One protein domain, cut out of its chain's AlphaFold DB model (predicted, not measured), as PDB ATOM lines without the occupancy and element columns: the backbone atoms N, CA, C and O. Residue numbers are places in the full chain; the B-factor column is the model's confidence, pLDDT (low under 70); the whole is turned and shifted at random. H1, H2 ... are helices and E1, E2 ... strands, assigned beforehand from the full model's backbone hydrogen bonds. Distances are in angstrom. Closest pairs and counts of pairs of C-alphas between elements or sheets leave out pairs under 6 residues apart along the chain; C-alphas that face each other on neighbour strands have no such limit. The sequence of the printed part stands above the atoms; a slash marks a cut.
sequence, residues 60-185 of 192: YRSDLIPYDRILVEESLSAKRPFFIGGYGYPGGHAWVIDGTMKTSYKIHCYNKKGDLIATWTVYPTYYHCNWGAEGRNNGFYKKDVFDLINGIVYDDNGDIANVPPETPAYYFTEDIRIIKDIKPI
ATOM      1  N   TYR A  60     141.393 154.211 101.998       95.06
ATOM      2  CA  TYR A  60     140.515 153.162 101.506       95.06
ATOM      3  C   TYR A  60     139.336 152.995 102.469       95.06
ATOM      4  O   TYR A  60     139.488 153.198 103.673       95.06
ATOM      5  N   ARG A  61     138.175 152.607 101.931       95.19
ATOM      6  CA  ARG A  61     136.914 152.427 102.663       95.19
ATOM      7  C   ARG A  61     135.899 151.613 101.860       95.19
ATOM      8  O   ARG A  61     136.006 151.538 100.632       95.19
ATOM      9  N   SER A  62     134.873 151.075 102.518       95.31
ATOM     10  CA  SER A  62     133.639 150.620 101.855       95.31
ATOM     11  C   SER A  62     132.727 151.789 101.470       95.31
ATOM     12  O   SER A  62     132.898 152.897 101.967       95.31
ATOM     13  N   ASP A  63     131.713 151.558 100.636       96.94
ATOM     14  CA  ASP A  63     130.615 152.526 100.502       96.94
ATOM     15  C   ASP A  63     129.837 152.666 101.818       96.94
ATOM     16  O   ASP A  63     130.022 151.873 102.748       96.94
ATOM     17  N   LEU A  64     128.965 153.679 101.882       97.56
ATOM     18  CA  LEU A  64     127.947 153.761 102.924       97.56
ATOM     19  C   LEU A  64     126.913 152.662 102.665       97.56
ATOM     20  O   LEU A  64     126.111 152.754 101.735       97.56
ATOM     21  N   ILE A  65     126.952 151.617 103.479       97.00
ATOM     22  CA  ILE A  65     126.121 150.420 103.323       97.00
ATOM     23  C   ILE A  65     125.190 150.255 104.526       97.00
ATOM     24  O   ILE A  65     125.490 150.791 105.595       97.00
ATOM     25  N   PRO A  66     124.057 149.541 104.384       96.75
ATOM     26  CA  PRO A  66     123.232 149.176 105.529       96.75
ATOM     27  C   PRO A  66     124.055 148.467 106.605       96.75
ATOM     28  O   PRO A  66     124.982 147.715 106.295       96.75
ATOM     29  N   TYR A  67     123.711 148.720 107.863       94.12
ATOM     30  CA  TYR A  67     124.312 148.034 108.994       94.12
ATOM     31  C   TYR A  67     124.116 146.520 108.874       94.12
ATOM     32  O   TYR A  67     123.000 146.029 108.709       94.12
ATOM     33  N   ASP A  68     125.221 145.793 108.996       91.31
ATOM     34  CA  ASP A  68     125.248 144.341 109.038       91.31
ATOM     35  C   ASP A  68     126.251 143.902 110.105       91.31
ATOM     36  O   ASP A  68     127.410 144.330 110.126       91.31
ATOM     37  N   ARG A  69     125.794 143.039 111.007       86.81
ATOM     38  CA  ARG A  69     126.578 142.605 112.159       86.81
ATOM     39  C   ARG A  69     127.830 141.820 111.768       86.81
ATOM     40  O   ARG A  69     128.845 141.948 112.447       86.81
ATOM     41  N   ILE A  70     127.771 141.017 110.709       89.56
ATOM     42  CA  ILE A  70     128.919 140.237 110.236       89.56
ATOM     43  C   ILE A  70     129.994 141.200 109.739       89.56
ATOM     44  O   ILE A  70     131.148 141.102 110.149       89.56
ATOM     45  N   LEU A  71     129.601 142.197 108.945       90.44
ATOM     46  CA  LEU A  71     130.525 143.201 108.411       90.44
ATOM     47  C   LEU A  71     131.172 144.058 109.512       90.44
ATOM     48  O   LEU A  71     132.340 144.441 109.401       90.44
ATOM     49  N   VAL A  72     130.432 144.342 110.585       86.12
ATOM     50  CA  VAL A  72     130.959 145.011 111.781       86.12
ATOM     51  C   VAL A  72     132.002 144.147 112.485       86.12
ATOM     52  O   VAL A  72     133.105 144.617 112.773       86.12
ATOM     53  N   GLU A  73     131.681 142.879 112.743       86.56
ATOM     54  CA  GLU A  73     132.591 141.949 113.413       86.56
ATOM     55  C   GLU A  73     133.879 141.735 112.599       86.56
ATOM     56  O   GLU A  73     134.966 141.707 113.180       86.56
ATOM     57  N   GLU A  74     133.794 141.686 111.266       89.94
ATOM     58  CA  GLU A  74     134.957 141.651 110.372       89.94
ATOM     59  C   GLU A  74     135.863 142.877 110.546       89.94
ATOM     60  O   GLU A  74     137.070 142.719 110.756       89.94
ATOM     61  N   SER A  75     135.302 144.093 110.518       90.69
ATOM     62  CA  SER A  75     136.081 145.333 110.671       90.69
ATOM     63  C   SER A  75     136.785 145.388 112.029       90.69
ATOM     64  O   SER A  75     137.993 145.634 112.104       90.69
ATOM     65  N   LEU A  76     136.057 145.072 113.105       90.62
ATOM     66  CA  LEU A  76     136.594 145.091 114.466       90.62
ATOM     67  C   LEU A  76     137.634 143.992 114.697       90.62
ATOM     68  O   LEU A  76     138.662 144.249 115.326       90.62
ATOM     69  N   SER A  77     137.440 142.793 114.136       90.06
ATOM     70  CA  SER A  77     138.439 141.714 114.203       90.06
ATOM     71  C   SER A  77     139.770 142.112 113.559       90.06
ATOM     72  O   SER A  77     140.839 141.692 114.005       90.06
ATOM     73  N   ALA A  78     139.710 142.985 112.555       90.81
ATOM     74  CA  ALA A  78     140.870 143.518 111.868       90.81
ATOM     75  C   ALA A  78     141.422 144.810 112.497       90.81
ATOM     76  O   ALA A  78     142.269 145.458 111.881       90.81
ATOM     77  N   LYS A  79     140.957 145.174 113.702       91.62
ATOM     78  CA  LYS A  79     141.317 146.401 114.433       91.62
ATOM     79  C   LYS A  79     141.087 147.671 113.613       91.62
ATOM     80  O   LYS A  79     141.903 148.589 113.632       91.62
ATOM     81  N   ARG A  80     139.994 147.700 112.849       93.12
ATOM     82  CA  ARG A  80     139.587 148.856 112.049       93.12
ATOM     83  C   ARG A  80     138.309 149.450 112.634       93.12
ATOM     84  O   ARG A  80     137.239 148.868 112.407       93.12
ATOM     85  N   PRO A  81     138.407 150.582 113.356       94.19
ATOM     86  CA  PRO A  81     137.245 151.383 113.702       94.19
ATOM     87  C   PRO A  81     136.439 151.725 112.453       94.19
ATOM     88  O   PRO A  81     136.989 151.834 111.350       94.19
ATOM     89  N   PHE A  82     135.135 151.889 112.617       94.19
ATOM     90  CA  PHE A  82     134.253 152.209 111.505       94.19
ATOM     91  C   PHE A  82     133.290 153.332 111.869       94.19
ATOM     92  O   PHE A  82     132.908 153.515 113.025       94.19
ATOM     93  N   PHE A  83     132.912 154.086 110.844       96.50
ATOM     94  CA  PHE A  83     131.868 155.092 110.946       96.50
ATOM     95  C   PHE A  83     130.515 154.393 110.944       96.50
ATOM     96  O   PHE A  83     130.279 153.492 110.130       96.50
ATOM     97  N   ILE A  84     129.615 154.852 111.799       96.56
ATOM     98  CA  ILE A  84     128.227 154.416 111.847       96.56
ATOM     99  C   ILE A  84     127.333 155.636 112.045       96.56
ATOM    100  O   ILE A  84     127.700 156.598 112.713       96.56
ATOM    101  N   GLY A  85     126.158 155.617 111.434       95.81
ATOM    102  CA  GLY A  85     125.146 156.637 111.659       95.81
ATOM    103  C   GLY A  85     123.756 156.074 111.461       95.81
ATOM    104  O   GLY A  85     123.578 155.056 110.796       95.81
ATOM    105  N   GLY A  86     122.774 156.739 112.048       94.81
ATOM    106  CA  GLY A  86     121.376 156.341 111.976       94.81
ATOM    107  C   GLY A  86     120.467 157.422 112.536       94.81
ATOM    108  O   GLY A  86     120.922 158.503 112.919       94.81
ATOM    109  N   TYR A  87     119.178 157.117 112.586       92.25
ATOM    110  CA  TYR A  87     118.129 158.021 113.031       92.25
ATOM    111  C   TYR A  87     117.385 157.462 114.240       92.25
ATOM    112  O   TYR A  87     117.286 156.250 114.457       92.25
ATOM    113  N   GLY A  88     116.868 158.384 115.037       89.06
ATOM    114  CA  GLY A  88     115.989 158.136 116.164       89.06
ATOM    115  C   GLY A  88     115.229 159.410 116.508       89.06
ATOM    116  O   GLY A  88     115.352 160.431 115.832       89.06
ATOM    117  N   TYR A  89     114.450 159.385 117.581       81.31
ATOM    118  CA  TYR A  89     113.941 160.629 118.151       81.31
ATOM    119  C   TYR A  89     115.069 161.323 118.938       81.31
ATOM    120  O   TYR A  89     115.756 160.639 119.695       81.31
ATOM    121  N   PRO A  90     115.283 162.648 118.806       82.81
ATOM    122  CA  PRO A  90     114.622 163.616 117.921       82.81
ATOM    123  C   PRO A  90     115.293 163.807 116.541       82.81
ATOM    124  O   PRO A  90     114.861 164.678 115.785       82.81
ATOM    125  N   GLY A  91     116.355 163.071 116.201       87.94
ATOM    126  CA  GLY A  91     117.060 163.248 114.930       87.94
ATOM    127  C   GLY A  91     118.083 162.162 114.595       87.94
ATOM    128  O   GLY A  91     118.101 161.077 115.175       87.94
ATOM    129  N   GLY A  92     118.931 162.466 113.613       91.19
ATOM    130  CA  GLY A  92     120.044 161.605 113.214       91.19
ATOM    131  C   GLY A  92     121.326 161.914 113.978       91.19
ATOM    132  O   GLY A  92     121.546 163.056 114.378       91.19
ATOM    133  N   HIS A  93     122.181 160.908 114.130       93.81
ATOM    134  CA  HIS A  93     123.524 161.063 114.683       93.81
ATOM    135  C   HIS A  93     124.513 160.143 113.975       93.81
ATOM    136  O   HIS A  93     124.126 159.131 113.383       93.81
ATOM    137  N   ALA A  94     125.790 160.503 114.039       95.19
ATOM    138  CA  ALA A  94     126.893 159.678 113.574       95.19
ATOM    139  C   ALA A  94     127.918 159.524 114.695       95.19
ATOM    140  O   ALA A  94     128.210 160.477 115.413       95.19
ATOM    141  N   TRP A  95     128.457 158.322 114.837       95.88
ATOM    142  CA  TRP A  95     129.403 157.959 115.880       95.88
ATOM    143  C   TRP A  95     130.420 156.946 115.348       95.88
ATOM    144  O   TRP A  95     130.383 156.538 114.180       95.88
ATOM    145  N   VAL A  96     131.367 156.564 116.199       96.69
ATOM    146  CA  VAL A  96     132.396 155.574 115.878       96.69
ATOM    147  C   VAL A  96     132.195 154.343 116.746       96.69
ATOM    148  O   VAL A  96     131.896 154.448 117.934       96.69
ATOM    149  N   ILE A  97     132.384 153.171 116.149       95.19
ATOM    150  CA  ILE A  97     132.594 151.932 116.896       95.19
ATOM    151  C   ILE A  97     134.021 151.472 116.621       95.19
ATOM    152  O   ILE A  97     134.413 151.248 115.472       95.19
ATOM    153  N   ASP A  98     134.802 151.344 117.683       94.75
ATOM    154  CA  ASP A  98     136.253 151.125 117.655       94.75
ATOM    155  C   ASP A  98     136.701 149.910 118.485       94.75
ATOM    156  O   ASP A  98     137.868 149.524 118.432       94.75
ATOM    157  N   GLY A  99     135.779 149.243 119.187       93.38
ATOM    158  CA  GLY A  99     136.122 148.134 120.068       93.38
ATOM    159  C   GLY A  99     134.985 147.159 120.355       93.38
ATOM    160  O   GLY A  99     133.810 147.393 120.063       93.38
ATOM    161  N   THR A 100     135.351 146.028 120.962       92.50
ATOM    162  CA  THR A 100     134.397 145.052 121.500       92.50
ATOM    163  C   THR A 100     134.789 144.633 122.904       92.50
ATOM    164  O   THR A 100     135.966 144.369 123.145       92.50
ATOM    165  N   MET A 101     133.804 144.422 123.773       91.62
ATOM    166  CA  MET A 101     133.994 143.717 125.041       91.62
ATOM    167  C   MET A 101     133.259 142.383 125.007       91.62
ATOM    168  O   MET A 101     132.117 142.297 124.558       91.62
ATOM    169  N   LYS A 102     133.913 141.329 125.494       91.06
ATOM    170  CA  LYS A 102     133.310 140.009 125.694       91.06
ATOM    171  C   LYS A 102     133.267 139.734 127.187       91.06
ATOM    172  O   LYS A 102     134.307 139.793 127.836       91.06
ATOM    173  N   THR A 103     132.094 139.412 127.717       89.69
ATOM    174  CA  THR A 103     131.948 139.018 129.125       89.69
ATOM    175  C   THR A 103     131.337 137.624 129.217       89.69
ATOM    176  O   THR A 103     131.021 136.997 128.201       89.69
ATOM    177  N   SER A 104     131.215 137.093 130.433       91.56
ATOM    178  CA  SER A 104     130.469 135.860 130.663       91.56
ATOM    179  C   SER A 104     129.811 135.859 132.031       91.56
ATOM    180  O   SER A 104     130.423 136.296 133.003       91.56
ATOM    181  N   TYR A 105     128.590 135.341 132.119       87.06
ATOM    182  CA  TYR A 105     127.887 135.164 133.389       87.06
ATOM    183  C   TYR A 105     127.077 133.867 133.387       87.06
ATOM    184  O   TYR A 105     126.659 133.376 132.336       87.06
ATOM    185  N   LYS A 106     126.865 133.285 134.571       94.38
ATOM    186  CA  LYS A 106     126.043 132.080 134.741       94.38
ATOM    187  C   LYS A 106     124.598 132.464 135.029       94.38
ATOM    188  O   LYS A 106     124.339 133.285 135.902       94.38
ATOM    189  N   ILE A 107     123.665 131.835 134.323       95.12
ATOM    190  CA  ILE A 107     122.242 131.874 134.654       95.12
ATOM    191  C   ILE A 107     121.904 130.619 135.451       95.12
ATOM    192  O   ILE A 107     122.207 129.505 135.020       95.12
ATOM    193  N   HIS A 108     121.257 130.817 136.597       96.75
ATOM    194  CA  HIS A 108     120.696 129.765 137.435       96.75
ATOM    195  C   HIS A 108     119.171 129.824 137.350       96.75
ATOM    196  O   HIS A 108     118.571 130.857 137.649       96.75
ATOM    197  N   CYS A 109     118.536 128.724 136.948       95.12
ATOM    198  CA  CYS A 109     117.080 128.634 136.886       95.12
ATOM    199  C   CYS A 109     116.546 127.741 137.989       95.12
ATOM    200  O   CYS A 109     116.956 126.586 138.115       95.12
ATOM    201  N   TYR A 110     115.584 128.273 138.731       97.38
ATOM    202  CA  TYR A 110     114.941 127.596 139.843       97.38
ATOM    203  C   TYR A 110     113.485 127.289 139.495       97.38
ATOM    204  O   TYR A 110     112.813 128.079 138.829       97.38
ATOM    205  N   ASN A 111     112.986 126.132 139.924       95.44
ATOM    206  CA  ASN A 111     111.561 125.827 139.822       95.44
ATOM    207  C   ASN A 111     110.753 126.637 140.863       95.44
ATOM    208  O   ASN A 111     111.309 127.317 141.724       95.44
ATOM    209  N   LYS A 112     109.417 126.520 140.842       94.62
ATOM    210  CA  LYS A 112     108.535 127.210 141.808       94.62
ATOM    211  C   LYS A 112     108.759 126.814 143.277       94.62
ATOM    212  O   LYS A 112     108.274 127.514 144.157       94.62
ATOM    213  N   LYS A 113     109.434 125.692 143.542       96.00
ATOM    214  CA  LYS A 113     109.777 125.212 144.890       96.00
ATOM    215  C   LYS A 113     111.144 125.723 145.369       96.00
ATOM    216  O   LYS A 113     111.476 125.509 146.527       96.00
ATOM    217  N   GLY A 114     111.904 126.402 144.507       95.50
ATOM    218  CA  GLY A 114     113.249 126.890 144.806       95.50
ATOM    219  C   GLY A 114     114.369 125.898 144.486       95.50
ATOM    220  O   GLY A 114     115.521 126.192 144.791       95.50
ATOM    221  N   ASP A 115     114.080 124.756 143.852       97.19
ATOM    222  CA  ASP A 115     115.131 123.818 143.443       97.19
ATOM    223  C   ASP A 115     115.823 124.323 142.176       97.19
ATOM    224  O   ASP A 115     115.151 124.704 141.211       97.19
ATOM    225  N   LEU A 116     117.158 124.287 142.152       97.12
ATOM    226  CA  LEU A 116     117.944 124.576 140.952       97.12
ATOM    227  C   LEU A 116     117.703 123.474 139.910       97.12
ATOM    228  O   LEU A 116     118.064 122.321 140.132       97.12
ATOM    229  N   ILE A 117     117.120 123.830 138.767       97.19
ATOM    230  CA  ILE A 117     116.772 122.884 137.695       97.19
ATOM    231  C   ILE A 117     117.661 123.007 136.457       97.19
ATOM    232  O   ILE A 117     117.716 122.079 135.656       97.19
ATOM    233  N   ALA A 118     118.361 124.130 136.285       96.00
ATOM    234  CA  ALA A 118     119.306 124.309 135.189       96.00
ATOM    235  C   ALA A 118     120.364 125.366 135.519       96.00
ATOM    236  O   ALA A 118     120.131 126.299 136.290       96.00
ATOM    237  N   THR A 119     121.538 125.225 134.911       97.06
ATOM    238  CA  THR A 119     122.582 126.253 134.899       97.06
ATOM    239  C   THR A 119     123.244 126.275 133.534       97.06
ATOM    240  O   THR A 119     123.608 125.225 133.011       97.06
ATOM    241  N   TRP A 120     123.430 127.463 132.969       96.44
ATOM    242  CA  TRP A 120     124.214 127.644 131.749       96.44
ATOM    243  C   TRP A 120     125.014 128.942 131.806       96.44
ATOM    244  O   TRP A 120     124.701 129.848 132.577       96.44
ATOM    245  N   THR A 121     126.071 129.015 131.000       95.56
ATOM    246  CA  THR A 121     126.905 130.217 130.877       95.56
ATOM    247  C   THR A 121     126.499 130.977 129.622       95.56
ATOM    248  O   THR A 121     126.316 130.374 128.564       95.56
ATOM    249  N   VAL A 122     126.349 132.290 129.742       93.00
ATOM    250  CA  VAL A 122     126.072 133.209 128.637       93.00
ATOM    251  C   VAL A 122     127.344 133.991 128.335       93.00
ATOM    252  O   VAL A 122     128.036 134.401 129.262       93.00
ATOM    253  N   TYR A 123     127.632 134.200 127.049       90.75
ATOM    254  CA  TYR A 123     128.811 134.919 126.558       90.75
ATOM    255  C   TYR A 123     128.382 136.127 125.713       90.75
ATOM    256  O   TYR A 123     128.432 136.069 124.480       90.75
ATOM    257  N   PRO A 124     127.866 137.202 126.330       89.56
ATOM    258  CA  PRO A 124     127.502 138.396 125.583       89.56
ATOM    259  C   PRO A 124     128.743 139.070 124.978       89.56
ATOM    260  O   PRO A 124     129.873 138.948 125.456       89.56
ATOM    261  N   THR A 125     128.513 139.811 123.900       88.88
ATOM    262  CA  THR A 125     129.497 140.729 123.328       88.88
ATOM    263  C   THR A 125     128.855 142.101 123.215       88.88
ATOM    264  O   THR A 125     127.665 142.190 122.908       88.88
ATOM    265  N   TYR A 126     129.653 143.135 123.434       91.88
ATOM    266  CA  TYR A 126     129.265 144.538 123.430       91.88
ATOM    267  C   TYR A 126     130.142 145.309 122.446       91.88
ATOM    268  O   TYR A 126     131.286 144.904 122.211       91.88
ATOM    269  N   TYR A 127     129.616 146.389 121.877       93.50
ATOM    270  CA  TYR A 127     130.374 147.326 121.048       93.50
ATOM    271  C   TYR A 127     130.748 148.548 121.863       93.50
ATOM    272  O   TYR A 127     129.891 149.092 122.553       93.50
ATOM    273  N   HIS A 128     132.008 148.959 121.773       94.69
ATOM    274  CA  HIS A 128     132.407 150.260 122.279       94.69
ATOM    275  C   HIS A 128     131.903 151.336 121.316       94.69
ATOM    276  O   HIS A 128     132.165 151.245 120.117       94.69
ATOM    277  N   CYS A 129     131.151 152.305 121.825       94.94
ATOM    278  CA  CYS A 129     130.624 153.424 121.058       94.94
ATOM    279  C   CYS A 129     131.312 154.707 121.522       94.94
ATOM    280  O   CYS A 129     131.162 155.092 122.678       94.94
ATOM    281  N   ASN A 130     132.008 155.386 120.610       95.00
ATOM    282  CA  ASN A 130     132.481 156.751 120.803       95.00
ATOM    283  C   ASN A 130     131.512 157.718 120.116       95.00
ATOM    284  O   ASN A 130     131.457 157.784 118.883       95.00
ATOM    285  N   TRP A 131     130.745 158.460 120.914       93.19
ATOM    286  CA  TRP A 131     129.651 159.312 120.438       93.19
ATOM    287  C   TRP A 131     130.087 160.690 119.943       93.19
ATOM    288  O   TRP A 131     129.244 161.434 119.439       93.19
ATOM    289  N   GLY A 132     131.372 161.035 120.075       91.69
ATOM    290  CA  GLY A 132     131.898 162.338 119.664       91.69
ATOM    291  C   GLY A 132     131.441 163.500 120.551       91.69
ATOM    292  O   GLY A 132     131.290 164.615 120.057       91.69
ATOM    293  N   ALA A 133     131.196 163.242 121.840       89.00
ATOM    294  CA  ALA A 133     130.704 164.219 122.814       89.00
ATOM    295  C   ALA A 133     131.602 164.286 124.067       89.00
ATOM    296  O   ALA A 133     131.110 164.165 125.183       89.00
ATOM    297  N   GLU A 134     132.922 164.431 123.883       86.31
ATOM    298  CA  GLU A 134     133.900 164.587 124.985       86.31
ATOM    299  C   GLU A 134     133.846 163.435 126.012       86.31
ATOM    300  O   GLU A 134     133.840 163.638 127.221       86.31
ATOM    301  N   GLY A 135     133.720 162.194 125.526       87.06
ATOM    302  CA  GLY A 135     133.598 161.003 126.378       87.06
ATOM    303  C   GLY A 135     132.198 160.774 126.956       87.06
ATOM    304  O   GLY A 135     131.901 159.691 127.461       87.06
ATOM    305  N   ARG A 136     131.291 161.751 126.855       86.31
ATOM    306  CA  ARG A 136     129.929 161.622 127.371       86.31
ATOM    307  C   ARG A 136     129.196 160.463 126.691       86.31
ATOM    308  O   ARG A 136     129.040 160.437 125.471       86.31
ATOM    309  N   ASN A 137     128.715 159.535 127.517       88.50
ATOM    310  CA  ASN A 137     128.038 158.289 127.134       88.50
ATOM    311  C   ASN A 137     128.898 157.303 126.336       88.50
ATOM    312  O   ASN A 137     128.350 156.321 125.822       88.50
ATOM    313  N   ASN A 138     130.207 157.527 126.208       92.06
ATOM    314  CA  ASN A 138     131.077 156.499 125.657       92.06
ATOM    315  C   ASN A 138     131.031 155.245 126.534       92.06
ATOM    316  O   ASN A 138     130.710 155.303 127.725       92.06
ATOM    317  N   GLY A 139     131.267 154.101 125.902       93.19
ATOM    318  CA  GLY A 139     131.334 152.828 126.595       93.19
ATOM    319  C   GLY A 139     130.769 151.682 125.776       93.19
ATOM    320  O   GLY A 139     130.566 151.769 124.565       93.19
ATOM    321  N   PHE A 140     130.516 150.568 126.452       93.94
ATOM    322  CA  PHE A 140     130.136 149.298 125.859       93.94
ATOM    323  C   PHE A 140     128.625 149.084 125.883       93.94
ATOM    324  O   PHE A 140     128.014 148.818 126.922       93.94
ATOM    325  N   TYR A 141     128.040 149.119 124.692       92.75
ATOM    326  CA  TYR A 141     126.622 148.926 124.435       92.75
ATOM    327  C   TYR A 141     126.349 147.495 123.996       92.75
ATOM    328  O   TYR A 141     127.168 146.853 123.326       92.75
ATOM    329  N   LYS A 142     125.173 146.966 124.341       89.25
ATOM    330  CA  LYS A 142     124.745 145.676 123.788       89.25
ATOM    331  C   LYS A 142     124.696 145.783 122.262       89.25
ATOM    332  O   LYS A 142     124.226 146.782 121.723       89.25
ATOM    333  N   LYS A 143     125.167 144.743 121.561       84.75
ATOM    334  CA  LYS A 143     125.084 144.691 120.095       84.75
ATOM    335  C   LYS A 143     123.672 145.029 119.625       84.75
ATOM    336  O   LYS A 143     122.705 144.517 120.192       84.75
ATOM    337  N   ASP A 144     123.604 145.858 118.587       81.81
ATOM    338  CA  ASP A 144     122.368 146.286 117.927       81.81
ATOM    339  C   ASP A 144     121.466 147.202 118.790       81.81
ATOM    340  O   ASP A 144     120.336 147.487 118.403       81.81
ATOM    341  N   VAL A 145     121.949 147.678 119.948       85.31
ATOM    342  CA  VAL A 145     121.213 148.576 120.852       85.31
ATOM    343  C   VAL A 145     121.990 149.879 121.037       85.31
ATOM    344  O   VAL A 145     122.910 149.962 121.844       85.31
ATOM    345  N   PHE A 146     121.589 150.912 120.298       86.31
ATOM    346  CA  PHE A 146     122.218 152.237 120.296       86.31
ATOM    347  C   PHE A 146     121.361 153.267 121.056       86.31
ATOM    348  O   PHE A 146     120.922 154.269 120.493       86.31
ATOM    349  N   ASP A 147     121.060 152.960 122.324       81.62
ATOM    350  CA  ASP A 147     120.241 153.764 123.250       81.62
ATOM    351  C   ASP A 147     121.139 154.441 124.294       81.62
ATOM    352  O   ASP A 147     121.692 153.751 125.148       81.62
ATOM    353  N   LEU A 148     121.266 155.771 124.258       77.31
ATOM    354  CA  LEU A 148     122.144 156.527 125.164       77.31
ATOM    355  C   LEU A 148     121.666 156.525 126.627       77.31
ATOM    356  O   LEU A 148     122.453 156.831 127.515       77.31
ATOM    357  N   ILE A 149     120.400 156.188 126.900       71.06
ATOM    358  CA  ILE A 149     119.854 156.141 128.263       71.06
ATOM    359  C   ILE A 149     119.998 154.748 128.866       71.06
ATOM    360  O   ILE A 149     120.460 154.609 129.995       71.06
ATOM    361  N   ASN A 150     119.555 153.714 128.144       72.94
ATOM    362  CA  ASN A 150     119.427 152.360 128.704       72.94
ATOM    363  C   ASN A 150     120.363 151.333 128.056       72.94
ATOM    364  O   ASN A 150     120.352 150.162 128.443       72.94
ATOM    365  N   GLY A 151     121.104 151.724 127.020       77.12
ATOM    366  CA  GLY A 151     121.870 150.800 126.186       77.12
ATOM    367  C   GLY A 151     123.297 150.555 126.664       77.12
ATOM    368  O   GLY A 151     123.841 149.482 126.379       77.12
ATOM    369  N   ILE A 152     123.892 151.517 127.377       83.56
ATOM    370  CA  ILE A 152     125.244 151.385 127.918       83.56
ATOM    371  C   ILE A 152     125.256 150.407 129.090       83.56
ATOM    372  O   ILE A 152     124.431 150.478 130.000       83.56
ATOM    373  N   VAL A 153     126.195 149.465 129.050       87.31
ATOM    374  CA  VAL A 153     126.348 148.431 130.079       87.31
ATOM    375  C   VAL A 153     127.642 148.622 130.853       87.31
ATOM    376  O   VAL A 153     127.640 148.471 132.074       87.31
ATOM    377  N   TYR A 154     128.721 148.981 130.157       91.00
ATOM    378  CA  TYR A 154     130.004 149.289 130.780       91.00
ATOM    379  C   TYR A 154     130.545 150.626 130.283       91.00
ATOM    380  O   TYR A 154     130.281 150.980 129.138       91.00
ATOM    381  N   ASP A 155     131.263 151.360 131.122       91.00
ATOM    382  CA  ASP A 155     131.954 152.593 130.733       91.00
ATOM    383  C   ASP A 155     133.293 152.300 130.024       91.00
ATOM    384  O   ASP A 155     133.638 151.139 129.775       91.00
ATOM    385  N   ASP A 156     134.057 153.344 129.695       90.50
ATOM    386  CA  ASP A 156     135.359 153.235 129.017       90.50
ATOM    387  C   ASP A 156     136.409 152.461 129.843       90.50
ATOM    388  O   ASP A 156     137.315 151.847 129.277       90.50
ATOM    389  N   ASN A 157     136.264 152.420 131.175       90.38
ATOM    390  CA  ASN A 157     137.124 151.636 132.070       90.38
ATOM    391  C   ASN A 157     136.693 150.162 132.153       90.38
ATOM    392  O   ASN A 157     137.433 149.311 132.652       90.38
ATOM    393  N   GLY A 158     135.504 149.848 131.638       88.38
ATOM    394  CA  GLY A 158     134.885 148.535 131.692       88.38
ATOM    395  C   GLY A 158     134.145 148.239 132.995       88.38
ATOM    396  O   GLY A 158     133.774 147.085 133.233       88.38
ATOM    397  N   ASP A 159     133.895 149.262 133.810       91.06
ATOM    398  CA  ASP A 159     133.051 149.171 134.996       91.06
ATOM    399  C   ASP A 159     131.574 149.284 134.612       91.06
ATOM    400  O   ASP A 159     131.236 149.775 133.537       91.06
ATOM    401  N   ILE A 160     130.663 148.810 135.472       89.00
ATOM    402  CA  ILE A 160     129.220 148.937 135.210       89.00
ATOM    403  C   ILE A 160     128.870 150.418 135.096       89.00
ATOM    404  O   ILE A 160     129.048 151.186 136.045       89.00
ATOM    405  N   ALA A 161     128.333 150.789 133.937       86.50
ATOM    406  CA  ALA A 161     128.031 152.170 133.635       86.50
ATOM    407  C   ALA A 161     126.902 152.690 134.537       86.50
ATOM    408  O   ALA A 161     125.822 152.103 134.615       86.50
ATOM    409  N   ASN A 162     127.144 153.826 135.189       80.19
ATOM    410  CA  ASN A 162     126.137 154.574 135.936       80.19
ATOM    411  C   ASN A 162     125.863 155.890 135.210       80.19
ATOM    412  O   ASN A 162     126.328 156.951 135.626       80.19
ATOM    413  N   VAL A 163     125.140 155.810 134.095       70.94
ATOM    414  CA  VAL A 163     124.835 156.988 133.278       70.94
ATOM    415  C   VAL A 163     123.512 157.601 133.740       70.94
ATOM    416  O   VAL A 163     122.496 156.900 133.789       70.94
ATOM    417  N   PRO A 164     123.489 158.888 134.130       66.88
ATOM    418  CA  PRO A 164     122.241 159.561 134.444       66.88
ATOM    419  C   PRO A 164     121.364 159.652 133.185       66.88
ATOM    420  O   PRO A 164     121.885 159.879 132.094       66.88
ATOM    421  N   PRO A 165     120.034 159.507 133.307       64.38
ATOM    422  CA  PRO A 165     119.146 159.555 132.155       64.38
ATOM    423  C   PRO A 165     119.247 160.899 131.427       64.38
ATOM    424  O   PRO A 165     119.143 161.964 132.041       64.38
ATOM    425  N   GLU A 166     119.421 160.849 130.107       65.94
ATOM    426  CA  GLU A 166     119.481 162.043 129.265       65.94
ATOM    427  C   GLU A 166     118.101 162.493 128.785       65.94
ATOM    428  O   GLU A 166     117.164 161.707 128.657       65.94
ATOM    429  N   THR A 167     117.966 163.786 128.490       61.16
ATOM    430  CA  THR A 167     116.771 164.331 127.837       61.16
ATOM    431  C   THR A 167     117.188 165.246 126.682       61.16
ATOM    432  O   THR A 167     117.973 166.169 126.907       61.16
ATOM    433  N   PRO A 168     116.686 165.024 125.451       64.94
ATOM    434  CA  PRO A 168     115.797 163.935 125.034       64.94
ATOM    435  C   PRO A 168     116.505 162.569 125.009       64.94
ATOM    436  O   PRO A 168     117.726 162.491 124.943       64.94
ATOM    437  N   ALA A 169     115.718 161.495 125.062       69.25
ATOM    438  CA  ALA A 169     116.222 160.136 124.923       69.25
ATOM    439  C   ALA A 169     116.657 159.872 123.483       69.25
ATOM    440  O   ALA A 169     115.804 159.770 122.601       69.25
ATOM    441  N   TYR A 170     117.963 159.754 123.259       81.94
ATOM    442  CA  TYR A 170     118.508 159.367 121.964       81.94
ATOM    443  C   TYR A 170     118.554 157.846 121.863       81.94
ATOM    444  O   TYR A 170     119.352 157.191 122.533       81.94
ATOM    445  N   TYR A 171     117.698 157.295 121.005       88.94
ATOM    446  CA  TYR A 171     117.727 155.881 120.660       88.94
ATOM    447  C   TYR A 171     117.720 155.700 119.144       88.94
ATOM    448  O   TYR A 171     116.688 155.861 118.487       88.94
ATOM    449  N   PHE A 172     118.889 155.374 118.589       91.56
ATOM    450  CA  PHE A 172     119.081 155.222 117.149       91.56
ATOM    451  C   PHE A 172     118.684 153.813 116.707       91.56
ATOM    452  O   PHE A 172     119.346 152.829 117.036       91.56
ATOM    453  N   THR A 173     117.585 153.716 115.965       90.50
ATOM    454  CA  THR A 173     116.994 152.433 115.538       90.50
ATOM    455  C   THR A 173     116.661 152.387 114.052       90.50
ATOM    456  O   THR A 173     116.398 151.311 113.515       90.50
ATOM    457  N   GLU A 174     116.700 153.531 113.370       92.19
ATOM    458  CA  GLU A 174     116.242 153.676 111.995       92.19
ATOM    459  C   GLU A 174     117.401 153.985 111.045       92.19
ATOM    460  O   GLU A 174     118.325 154.721 111.385       92.19
ATOM    461  N   ASP A 175     117.336 153.412 109.840       94.25
ATOM    462  CA  ASP A 175     118.296 153.598 108.740       94.25
ATOM    463  C   ASP A 175     119.772 153.591 109.176       94.25
ATOM    464  O   ASP A 175     120.563 154.459 108.807       94.25
ATOM    465  N   ILE A 176     120.143 152.600 109.992       95.38
ATOM    466  CA  ILE A 176     121.515 152.460 110.475       95.38
ATOM    467  C   ILE A 176     122.411 152.040 109.309       95.38
ATOM    468  O   ILE A 176     122.176 151.024 108.644       95.38
ATOM    469  N   ARG A 177     123.464 152.818 109.071       97.12
ATOM    470  CA  ARG A 177     124.427 152.620 107.987       97.12
ATOM    471  C   ARG A 177     125.851 152.736 108.494       97.12
ATOM    472  O   ARG A 177     126.125 153.465 109.444       97.12
ATOM    473  N   ILE A 178     126.760 152.032 107.831       97.19
ATOM    474  CA  ILE A 178     128.171 151.952 108.207       97.19
ATOM    475  C   ILE A 178     129.093 152.253 107.025       97.19
ATOM    476  O   ILE A 178     128.746 152.013 105.867       97.19
ATOM    477  N   ILE A 179     130.295 152.735 107.336       97.12
ATOM    478  CA  ILE A 179     131.448 152.767 106.429       97.12
ATOM    479  C   ILE A 179     132.574 152.025 107.136       97.12
ATOM    480  O   ILE A 179     133.093 152.503 108.144       97.12
ATOM    481  N   LYS A 180     132.953 150.863 106.605       94.00
ATOM    482  CA  LYS A 180     133.951 149.974 107.205       94.00
ATOM    483  C   LYS A 180     135.259 149.942 106.425       94.00
ATOM    484  O   LYS A 180     135.380 150.518 105.342       94.00
ATOM    485  N   ASP A 181     136.221 149.203 106.975       91.19
ATOM    486  CA  ASP A 181     137.553 149.006 106.397       91.19
ATOM    487  C   ASP A 181     138.300 150.313 106.116       91.19
ATOM    488  O   ASP A 181     139.103 150.383 105.186       91.19
ATOM    489  N   ILE A 182     138.048 151.338 106.932       93.44
ATOM    490  CA  ILE A 182     138.729 152.624 106.832       93.44
ATOM    491  C   ILE A 182     140.206 152.406 107.169       93.44
ATOM    492  O   ILE A 182     140.546 151.967 108.268       93.44
ATOM    493  N   LYS A 183     141.093 152.659 106.205       92.81
ATOM    494  CA  LYS A 183     142.547 152.514 106.379       92.81
ATOM    495  C   LYS A 183     143.311 153.383 105.381       92.81
ATOM    496  O   LYS A 183     142.803 153.585 104.280       92.81
ATOM    497  N   PRO A 184     144.522 153.860 105.703       92.69
ATOM    498  CA  PRO A 184     145.339 154.596 104.745       92.69
ATOM    499  C   PRO A 184     145.589 153.775 103.475       92.69
ATOM    500  O   PRO A 184     145.837 152.567 103.538       92.69
ATOM    501  N   ILE A 185     145.545 154.428 102.316       90.81
ATOM    502  CA  ILE A 185     146.062 153.852 101.077       90.81
ATOM    503  C   ILE A 185     147.583 153.915 101.182       90.81
ATOM    504  O   ILE A 185     148.178 154.986 101.086       90.81
TER     505      ILE A 185
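What this domain is: This is residues 60 to 185 of the 192 residues of a protein of Porphyromonas gingivalis JCVI SC001 (UniProt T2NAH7). A strongly twisted wall of six strands bears its one named helix, H1, over one face, and a hairpin arm, E3 and E4, reaches away from it and makes the length. The 126 printed residues hold one named helix and eight named strands, H1 E1 E2 E3 E4 E5 E6 E7 E8. The antiparallel sheet runs E7 E6 E5 E2 E1 E8; the class is mostly strand, with under half of the residues in named elements. The whole is only just loose, close to compact, with a radius of gyration of the C-alphas of 17.0 A and spans of 61 by 35 by 27 A.

Where its parts are: H1, residues 69 to 77, begins at C-alpha (126.578, 142.605, 112.159). E1 is residues 82 to 87, 17.2 A, and E2 residues 92 to 102, 28.3 A, bending by 67 degrees at residue 98. E3 is residues 105 to 110, E4 116 to 122, E5 125 to 130, E6 139 to 142 and E7 152 to 154. E8, residues 174 to 179, ends at C-alpha (131.448, 152.767, 106.429).

How they stand to each other: H1 is on the sheet at a height of 8.2 A, over E2 and slantwise to it at 48 degrees on the local plane; their closest C-alphas are those of Leu 76 and Gly 99, 6.4 A. Every O i to N i+4 pair in H1 is within hydrogen-bond range. Within that range too are N 85 and O 177, 2.9 A, for E1 and E8; N 95 and O 84, 2.8 A, for the hairpin E1 and E2; and N 126 and O 101, 2.8 A, for E5 and E2. The meander E5 E6 E7, each strand the antiparallel neighbour of the one before, has N 141 and O 127, 2.8 A, and N 140 and O 154, 2.7 A. E2 runs on into E3 at 84 degrees; in the hairpin E3 and E4, N 107 and O 120 are 2.8 A apart.

The domain as a whole: The C-alphas farthest apart, Lys 113 and Ile 185, are 63.7 A apart. The printed part has no cut. The link E7 to E8 is long, 19 residues, and within it residues 164 to 169 have pLDDT under 70.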